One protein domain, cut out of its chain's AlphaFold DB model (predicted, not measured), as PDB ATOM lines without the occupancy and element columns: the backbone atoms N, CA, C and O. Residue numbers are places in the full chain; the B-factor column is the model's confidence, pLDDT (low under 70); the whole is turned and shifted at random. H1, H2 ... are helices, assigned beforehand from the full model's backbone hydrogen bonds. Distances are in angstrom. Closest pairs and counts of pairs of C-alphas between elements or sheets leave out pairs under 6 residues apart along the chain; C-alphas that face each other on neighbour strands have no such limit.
ATOM      1  N   VAL A   4      -5.901  11.863  -0.357       85.56
ATOM      2  CA  VAL A   4      -6.247  12.669  -1.544       85.56
ATOM      3  C   VAL A   4      -6.697  14.078  -1.155       85.56
ATOM      4  O   VAL A   4      -6.165  15.045  -1.678       85.56
ATOM      5  N   ARG A   5      -7.597  14.202  -0.173       87.69
ATOM      6  CA  ARG A   5      -8.081  15.501   0.313       87.69
ATOM      7  C   ARG A   5      -6.961  16.337   0.933       87.69
ATOM      8  O   ARG A   5      -6.926  17.542   0.750       87.69
ATOM      9  N   TYR A   6      -6.049  15.687   1.658       90.62
ATOM     10  CA  TYR A   6      -4.864  16.343   2.209       90.62
ATOM     11  C   TYR A   6      -4.004  16.972   1.100       90.62
ATOM     12  O   TYR A   6      -3.588  18.118   1.237       90.62
ATOM     13  N   MET A   7      -3.795  16.237   0.003       91.69
ATOM     14  CA  MET A   7      -3.018  16.706  -1.147       91.69
ATOM     15  C   MET A   7      -3.743  17.779  -1.966       91.69
ATOM     16  O   MET A   7      -3.111  18.729  -2.411       91.69
ATOM     17  N   GLU A   8      -5.057  17.648  -2.163       87.75
ATOM     18  CA  GLU A   8      -5.876  18.626  -2.895       87.75
ATOM     19  C   GLU A   8      -5.984  19.975  -2.173       87.75
ATOM     20  O   GLU A   8      -6.077  21.010  -2.822       87.75
ATOM     21  N   GLU A   9      -5.971  19.966  -0.838       91.50
ATOM     22  CA  GLU A   9      -6.021  21.172  -0.004       91.50
ATOM     23  C   GLU A   9      -4.619  21.766   0.280       91.50
ATOM     24  O   GLU A   9      -4.503  22.679   1.093       91.50
ATOM     25  N   GLU A  10      -3.562  21.260  -0.376       90.31
ATOM     26  CA  GLU A  10      -2.166  21.739  -0.276       90.31
ATOM     27  C   GLU A  10      -1.619  21.820   1.164       90.31
ATOM     28  O   GLU A  10      -0.802  22.677   1.516       90.31
ATOM     29  N   HIS A  11      -2.065  20.911   2.030       91.62
ATOM     30  CA  HIS A  11      -1.586  20.850   3.407       91.62
ATOM     31  C   HIS A  11      -0.156  20.313   3.495       91.62
ATOM     32  O   HIS A  11       0.242  19.464   2.706       91.62
ATOM     33  N   THR A  12       0.583  20.745   4.524       91.06
ATOM     34  CA  THR A  12       1.982  20.323   4.764       91.06
ATOM     35  C   THR A  12       2.220  19.662   6.130       91.06
ATOM     36  O   THR A  12       3.296  19.136   6.419       91.06
ATOM     37  N   TYR A  13       1.210  19.644   7.006       91.19
ATOM     38  CA  TYR A  13       1.360  19.227   8.408       91.19
ATOM     39  C   TYR A  13       1.576  17.714   8.616       91.19
ATOM     40  O   TYR A  13       1.951  17.299   9.713       91.19
ATOM     41  N   LEU A  14       1.363  16.883   7.590       87.75
ATOM     42  CA  LEU A  14       1.644  15.440   7.598       87.75
ATOM     43  C   LEU A  14       2.729  15.049   6.591       87.75
ATOM     44  O   LEU A  14       2.964  13.855   6.408       87.75
ATOM     45  N   ASP A  15       3.432  16.005   5.977       88.00
ATOM     46  CA  ASP A  15       4.407  15.706   4.919       88.00
ATOM     47  C   ASP A  15       5.499  14.765   5.411       88.00
ATOM     48  O   ASP A  15       5.846  13.792   4.744       88.00
ATOM     49  N   HIS A  16       5.980  14.987   6.635       85.94
ATOM     50  CA  HIS A  16       6.946  14.091   7.258       85.94
ATOM     51  C   HIS A  16       6.400  12.657   7.382       85.94
ATOM     52  O   HIS A  16       7.145  11.699   7.217       85.94
ATOM     53  N   GLN A  17       5.105  12.476   7.648       83.44
ATOM     54  CA  GLN A  17       4.500  11.147   7.789       83.44
ATOM     55  C   GLN A  17       4.244  10.472   6.437       83.44
ATOM     56  O   GLN A  17       4.434   9.263   6.314       83.44
ATOM     57  N   PHE A  18       3.835  11.234   5.422       81.25
ATOM     58  CA  PHE A  18       3.510  10.692   4.103       81.25
ATOM     59  C   PHE A  18       4.744  10.476   3.222       81.25
ATOM     60  O   PHE A  18       4.818   9.478   2.500       81.25
ATOM     61  N   PHE A  19       5.734  11.366   3.302       82.00
ATOM     62  CA  PHE A  19       6.844  11.433   2.349       82.00
ATOM     63  C   PHE A  19       8.213  11.060   2.927       82.00
ATOM     64  O   PHE A  19       9.183  11.026   2.174       82.00
ATOM     65  N   THR A  20       8.327  10.714   4.218       79.31
ATOM     66  CA  THR A  20       9.595  10.212   4.785       79.31
ATOM     67  C   THR A  20       9.497   8.757   5.228       79.31
ATOM     68  O   THR A  20       8.595   8.366   5.965       79.31
ATOM     69  N   ARG A  21      10.479   7.942   4.830       68.19
ATOM     70  CA  ARG A  21      10.508   6.491   5.100       68.19
ATOM     71  C   ARG A  21      10.561   6.135   6.580       68.19
ATOM     72  O   ARG A  21       9.960   5.147   6.991       68.19
ATOM     73  N   HIS A  22      11.268   6.927   7.387       64.50
ATOM     74  CA  HIS A  22      11.432   6.653   8.818       64.50
ATOM     75  C   HIS A  22      10.104   6.727   9.584       64.50
ATOM     76  O   HIS A  22       9.945   6.037  10.586       64.50
ATOM     77  N   ALA A  23       9.129   7.494   9.084       64.12
ATOM     78  CA  ALA A  23       7.783   7.550   9.645       64.12
ATOM     79  C   ALA A  23       6.884   6.374   9.206       64.12
ATOM     80  O   ALA A  23       5.847   6.132   9.821       64.12
ATOM     81  N   GLN A  24       7.277   5.613   8.175       60.16
ATOM     82  CA  GLN A  24       6.460   4.551   7.573       60.16
ATOM     83  C   GLN A  24       6.651   3.163   8.207       60.16
ATOM     84  O   GLN A  24       6.086   2.197   7.701       60.16
ATOM     85  N   GLN A  25       7.396   3.037   9.318       55.75
ATOM     86  CA  GLN A  25       7.713   1.737   9.943       55.75
ATOM     87  C   GLN A  25       6.486   0.887  10.335       55.75
ATOM     88  O   GLN A  25       6.624  -0.319  10.511       55.75
ATOM     89  N   ASN A  26       5.291   1.484  10.420       52.94
ATOM     90  CA  ASN A  26       4.050   0.813  10.826       52.94
ATOM     91  C   ASN A  26       2.977   0.712   9.727       52.94
ATOM     92  O   ASN A  26       1.875   0.242  10.009       52.94
ATOM     93  N   TYR A  27       3.244   1.158   8.496       53.59
ATOM     94  CA  TYR A  27       2.250   1.040   7.427       53.59
ATOM     95  C   TYR A  27       2.400  -0.307   6.716       53.59
ATOM     96  O   TYR A  27       3.502  -0.631   6.272       53.59
ATOM     97  N   PRO A  28       1.322  -1.107   6.585       50.81
ATOM     98  CA  PRO A  28       1.391  -2.340   5.826       50.81
ATOM     99  C   PRO A  28       1.788  -1.982   4.398       50.81
ATOM    100  O   PRO A  28       1.059  -1.274   3.698       50.81
ATOM    101  N   ILE A  29       2.964  -2.460   3.987       52.81
ATOM    102  CA  ILE A  29       3.383  -2.482   2.591       52.81
ATOM    103  C   ILE A  29       2.321  -3.315   1.885       52.81
ATOM    104  O   ILE A  29       2.357  -4.543   1.906       52.81
ATOM    105  N   THR A  30       1.310  -2.650   1.339       49.38
ATOM    106  CA  THR A  30       0.339  -3.325   0.493       49.38
ATOM    107  C   THR A  30       1.138  -3.711  -0.746       49.38
ATOM    108  O   THR A  30       1.715  -2.816  -1.369       49.38
ATOM    109  N   PRO A  31       1.274  -5.005  -1.077       47.75
ATOM    110  CA  PRO A  31       2.137  -5.450  -2.159       47.75
ATOM    111  C   PRO A  31       1.430  -5.177  -3.488       47.75
ATOM    112  O   PRO A  31       0.939  -6.078  -4.157       47.75
ATOM    113  N   MET A  32       1.323  -3.905  -3.857       48.00
ATOM    114  CA  MET A  32       0.755  -3.480  -5.127       48.00
ATOM    115  C   MET A  32       1.906  -3.302  -6.110       48.00
ATOM    116  O   MET A  32       2.390  -2.192  -6.265       48.00
ATOM    117  N   LEU A  33       2.342  -4.424  -6.698       48.78
ATOM    118  CA  LEU A  33       3.024  -4.651  -7.991       48.78
ATOM    119  C   LEU A  33       4.206  -3.765  -8.459       48.78
ATOM    120  O   LEU A  33       4.881  -4.139  -9.412       48.78
ATOM    121  N   TYR A  34       4.505  -2.647  -7.817       51.09
ATOM    122  CA  TYR A  34       5.533  -1.703  -8.220       51.09
ATOM    123  C   TYR A  34       6.632  -1.756  -7.172       51.09
ATOM    124  O   TYR A  34       6.516  -1.207  -6.076       51.09
ATOM    125  N   HIS A  35       7.678  -2.511  -7.492       53.59
ATOM    126  CA  HIS A  35       8.947  -2.397  -6.791       53.59
ATOM    127  C   HIS A  35       9.335  -0.912  -6.789       53.59
ATOM    128  O   HIS A  35       9.218  -0.247  -7.815       53.59
ATOM    129  N   TYR A  36       9.747  -0.372  -5.643       57.19
ATOM    130  CA  TYR A  36      10.332   0.963  -5.610       57.19
ATOM    131  C   TYR A  36      11.627   0.911  -6.426       57.19
ATOM    132  O   TYR A  36      12.654   0.483  -5.903       57.19
ATOM    133  N   ASP A  37      11.574   1.317  -7.698       55.53
ATOM    134  CA  ASP A  37      12.737   1.312  -8.598       55.53
ATOM    135  C   ASP A  37      13.907   2.119  -8.009       55.53
ATOM    136  O   ASP A  37      15.071   1.820  -8.263       55.53
ATOM    137  N   TYR A  38      13.600   3.091  -7.140       64.06
ATOM    138  CA  TYR A  38      14.573   3.868  -6.382       64.06
ATOM    139  C   TYR A  38      14.223   3.882  -4.896       64.06
ATOM    140  O   TYR A  38      13.656   4.839  -4.364       64.06
ATOM    141  N   ALA A  39      14.637   2.827  -4.197       60.47
ATOM    142  CA  ALA A  39      14.481   2.673  -2.755       60.47
ATOM    143  C   ALA A  39      15.251   3.716  -1.902       60.47
ATOM    144  O   ALA A  39      15.282   3.609  -0.685       60.47
ATOM    145  N   GLU A  40      15.794   4.785  -2.476       63.91
ATOM    146  CA  GLU A  40      16.349   5.931  -1.731       63.91
ATOM    147  C   GLU A  40      15.601   7.243  -2.017       63.91
ATOM    148  O   GLU A  40      15.738   8.204  -1.270       63.91
ATOM    149  N   PHE A  41      14.745   7.257  -3.043       67.38
ATOM    150  CA  PHE A  41      14.019   8.439  -3.520       67.38
ATOM    151  C   PHE A  41      12.491   8.284  -3.375       67.38
ATOM    152  O   PHE A  41      11.814   9.225  -2.989       67.38
ATOM    153  N   SER A  42      11.992   7.058  -3.583       68.38
ATOM    154  CA  SER A  42      10.620   6.553  -3.396       68.38
ATOM    155  C   SER A  42       9.913   6.816  -2.057       68.38
ATOM    156  O   SER A  42      10.512   6.455  -1.041       68.38
ATOM    157  N   SER A  43       8.641   7.207  -1.991       73.94
ATOM    158  CA  SER A  43       7.754   6.913  -0.849       73.94
ATOM    159  C   SER A  43       6.501   6.140  -1.296       73.94
ATOM    160  O   SER A  43       6.225   5.978  -2.475       73.94
ATOM    161  N   SER A  44       5.704   5.578  -0.384       71.38
ATOM    162  CA  SER A  44       4.435   4.967  -0.832       71.38
ATOM    163  C   SER A  44       3.423   6.018  -1.310       71.38
ATOM    164  O   SER A  44       2.549   5.722  -2.123       71.38
ATOM    165  N   HIS A  45       3.503   7.235  -0.764       82.31
ATOM    166  CA  HIS A  45       2.527   8.299  -0.986       82.31
ATOM    167  C   HIS A  45       2.895   9.215  -2.157       82.31
ATOM    168  O   HIS A  45       1.983   9.752  -2.782       82.31
ATOM    169  N   ASP A  46       4.179   9.364  -2.506       80.94
ATOM    170  CA  ASP A  46       4.572  10.081  -3.729       80.94
ATOM    171  C   ASP A  46       4.072   9.343  -4.985       80.94
ATOM    172  O   ASP A  46       3.463   9.954  -5.863       80.94
ATOM    173  N   MET A  47       4.191   8.014  -5.016       79.81
ATOM    174  CA  MET A  47       3.709   7.165  -6.095       79.81
ATOM    175  C   MET A  47       2.182   7.117  -6.119       79.81
ATOM    176  O   MET A  47       1.586   7.205  -7.192       79.81
ATOM    177  N   LEU A  48       1.535   7.038  -4.950       83.88
ATOM    178  CA  LEU A  48       0.077   7.118  -4.856       83.88
ATOM    179  C   LEU A  48      -0.441   8.450  -5.413       83.88
ATOM    180  O   LEU A  48      -1.391   8.463  -6.194       83.88
ATOM    181  N   TRP A  49       0.189   9.571  -5.053       88.75
ATOM    182  CA  TRP A  49      -0.203  10.879  -5.568       88.75
ATOM    183  C   TRP A  49       0.055  11.010  -7.069       88.75
ATOM    184  O   TRP A  49      -0.828  11.453  -7.800       88.75
ATOM    185  N   ALA A  50       1.212  10.547  -7.550       87.44
ATOM    186  CA  ALA A  50       1.525  10.520  -8.976       87.44
ATOM    187  C   ALA A  50       0.497   9.701  -9.775       87.44
ATOM    188  O   ALA A  50       0.072  10.132 -10.844       87.44
ATOM    189  N   GLN A  51       0.040   8.560  -9.247       86.69
ATOM    190  CA  GLN A  51      -1.018   7.755  -9.867       86.69
ATOM    191  C   GLN A  51      -2.360   8.489  -9.905       86.69
ATOM    192  O   GLN A  51      -3.018   8.492 -10.944       86.69
ATOM    193  N   VAL A  52      -2.758   9.142  -8.808       88.44
ATOM    194  CA  VAL A  52      -3.984   9.956  -8.762       88.44
ATOM    195  C   VAL A  52      -3.930  11.069  -9.811       88.44
ATOM    196  O   VAL A  52      -4.870  11.220 -10.592       88.44
ATOM    197  N   GLN A  53      -2.810  11.794  -9.891       90.31
ATOM    198  CA  GLN A  53      -2.602  12.851 -10.883       90.31
ATOM    199  C   GLN A  53      -2.606  12.309 -12.318       90.31
ATOM    200  O   GLN A  53      -3.282  12.857 -13.188       90.31
ATOM    201  N   ALA A  54      -1.934  11.182 -12.567       90.38
ATOM    202  CA  ALA A  54      -1.921  10.537 -13.877       90.38
ATOM    203  C   ALA A  54      -3.325  10.086 -14.311       90.38
ATOM    204  O   ALA A  54      -3.713  10.305 -15.460       90.38
ATOM    205  N   MET A  55      -4.118   9.507 -13.402       90.50
ATOM    206  CA  MET A  55      -5.511   9.145 -13.679       90.50
ATOM    207  C   MET A  55      -6.370  10.379 -13.968       90.50
ATOM    208  O   MET A  55      -7.180  10.349 -14.892       90.50
ATOM    209  N   TYR A  56      -6.179  11.469 -13.223       88.06
ATOM    210  CA  TYR A  56      -6.877  12.732 -13.461       88.06
ATOM    211  C   TYR A  56      -6.579  13.291 -14.861       88.06
ATOM    212  O   TYR A  56      -7.504  13.620 -15.610       88.06
ATOM    213  N   TRP A  57      -5.305  13.329 -15.259       89.88
ATOM    214  CA  TRP A  57      -4.903  13.752 -16.603       89.88
ATOM    215  C   TRP A  57      -5.422  12.816 -17.691       89.88
ATOM    216  O   TRP A  57      -5.896  13.292 -18.722       89.88
ATOM    217  N   LEU A  58      -5.405  11.502 -17.459       90.94
ATOM    218  CA  LEU A  58      -5.954  10.527 -18.398       90.94
ATOM    219  C   LEU A  58      -7.458  10.733 -18.606       90.94
ATOM    220  O   LEU A  58      -7.923  10.718 -19.742       90.94
ATOM    221  N   ILE A  59      -8.218  10.971 -17.534       87.25
ATOM    222  CA  ILE A  59      -9.654  11.264 -17.617       87.25
ATOM    223  C   ILE A  59      -9.898  12.515 -18.469       87.25
ATOM    224  O   ILE A  59     -10.778  12.500 -19.330       87.25
ATOM    225  N   HIS A  60      -9.132  13.587 -18.259       81.25
ATOM    226  CA  HIS A  60      -9.253  14.810 -19.061       81.25
ATOM    227  C   HIS A  60      -8.890  14.595 -20.525       81.25
ATOM    228  O   HIS A  60      -9.662  14.973 -21.402       81.25
ATOM    229  N   TYR A  61      -7.781  13.909 -20.790       89.88
ATOM    230  CA  TYR A  61      -7.374  13.565 -22.146       89.88
ATOM    231  C   TYR A  61      -8.457  12.754 -22.870       89.88
ATOM    232  O   TYR A  61      -8.865  13.105 -23.975       89.88
ATOM    233  N   LEU A  62      -8.983  11.706 -22.229       86.19
ATOM    234  CA  LEU A  62     -10.050  10.887 -22.802       86.19
ATOM    235  C   LEU A  62     -11.323  11.705 -23.045       86.19
ATOM    236  O   LEU A  62     -11.963  11.530 -24.079       86.19
ATOM    237  N   ARG A  63     -11.679  12.630 -22.143       79.31
ATOM    238  CA  ARG A  63     -12.814  13.545 -22.345       79.31
ATOM    239  C   ARG A  63     -12.626  14.427 -23.574       79.31
ATOM    240  O   ARG A  63     -13.570  14.583 -24.344       79.31
ATOM    241  N   ASP A  64     -11.440  14.983 -23.779       82.56
ATOM    242  CA  ASP A  64     -11.174  15.856 -24.925       82.56
ATOM    243  C   ASP A  64     -11.103  15.076 -26.243       82.56
ATOM    244  O   ASP A  64     -11.663  15.509 -27.253       82.56
ATOM    245  N   VAL A  65     -10.533  13.869 -26.230       86.00
ATOM    246  CA  VAL A  65     -10.577  12.957 -27.382       86.00
ATOM    247  C   VAL A  65     -12.021  12.565 -27.720       86.00
ATOM    248  O   VAL A  65     -12.409  12.586 -28.884       86.00
ATOM    249  N   LEU A  66     -12.866  12.279 -26.726       79.75
ATOM    250  CA  LEU A  66     -14.276  11.955 -26.969       79.75
ATOM    251  C   LEU A  66     -15.058  13.135 -27.567       79.75
ATOM    252  O   LEU A  66     -15.846  12.928 -28.491       79.75
ATOM    253  N   LYS A  67     -14.806  14.370 -27.110       75.06
ATOM    254  CA  LYS A  67     -15.407  15.581 -27.699       75.06
ATOM    255  C   LYS A  67     -15.010  15.776 -29.163       75.06
ATOM    256  O   LYS A  67     -15.847  16.175 -29.966       75.06
ATOM    257  N   THR A  68     -13.745  15.520 -29.516       80.25
ATOM    258  CA  THR A  68     -13.265  15.698 -30.900       80.25
ATOM    259  C   THR A  68     -13.805  14.628 -31.845       80.25
ATOM    260  O   THR A  68     -14.135  14.941 -32.987       80.25
ATOM    261  N   LEU A  69     -13.940  13.385 -31.375       83.69
ATOM    262  CA  LEU A  69     -14.433  12.265 -32.180       83.69
ATOM    263  C   LEU A  69     -15.948  12.303 -32.404       83.69
ATOM    264  O   LEU A  69     -16.408  11.893 -33.467       83.69
ATOM    265  N   ASN A  70     -16.723  12.804 -31.440       72.69
ATOM    266  CA  ASN A  70     -18.168  12.964 -31.579       72.69
ATOM    267  C   ASN A  70     -18.634  14.358 -31.123       72.69
ATOM    268  O   ASN A  70     -19.242  14.499 -30.059       72.69
TER     269      ASN A  70
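This is residues 4 to 70 of the 166 residues of the protein "RteC protein" of Leeuwenhoekiella polynyae (UniProt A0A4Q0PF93). Look first at one long helix, H4, which makes the long axis of the model like a handle; gathered about its first end is a small, loose head of three short helices, H1, H2 and H3, and a wide loop, residues 25 to 43. The far part of the handle, residues 53 to 70, of which 53 to 69 belong to H4, sticks out free of the head. The printed part has 67 residues with four named helices, in the order H1, H2, H3, H4, and no named strand; its class is all helix. The whole is loose, with a radius of gyration of the C-alphas of 15.6 A, and elongated, spanning 50 by 28 by 19 A.

Start at H4, residues 44 to 69, and look at its residues 44 to 46, which alone touch H2, residues 15 to 19; the closest C-alphas are those of Phe 18 and His 45, 5.7 A apart. H2 and H3, residues 21 to 24, touch only at the corner by their tight link, closest at the C-alphas of Gln 17 and Ala 23, 5.2 A apart. H1, residues 4 to 8, is close to H4 but not clearly touching, with the C-alphas of Val 4 and Trp 49 closest at 7.5 A. H1 is apart from H2 and H3, and H3 is apart from H4. In H1, H2 and H4 each O i to N i+4 pair is within hydrogen-bond range; H3 is too short for such a pair.

Find C-alpha 44 at (4.435, 4.967, -0.832); from there H4 runs 37.3 A to C-alpha 69 at (-14.433, 12.265, -32.180). H1 begins at C-alpha 4, at (-6.247, 12.669, -1.544), and measures 6.1 A; H2 measures 5.5 A and H3 5.1 A.

The C-alphas of His 22 and Asn 70 are the two farthest apart, at 50.5 A. The printed part has no cut; the link from H3 to H4 is long, with 19 residues. Residues 21 to 42 have pLDDT under 70.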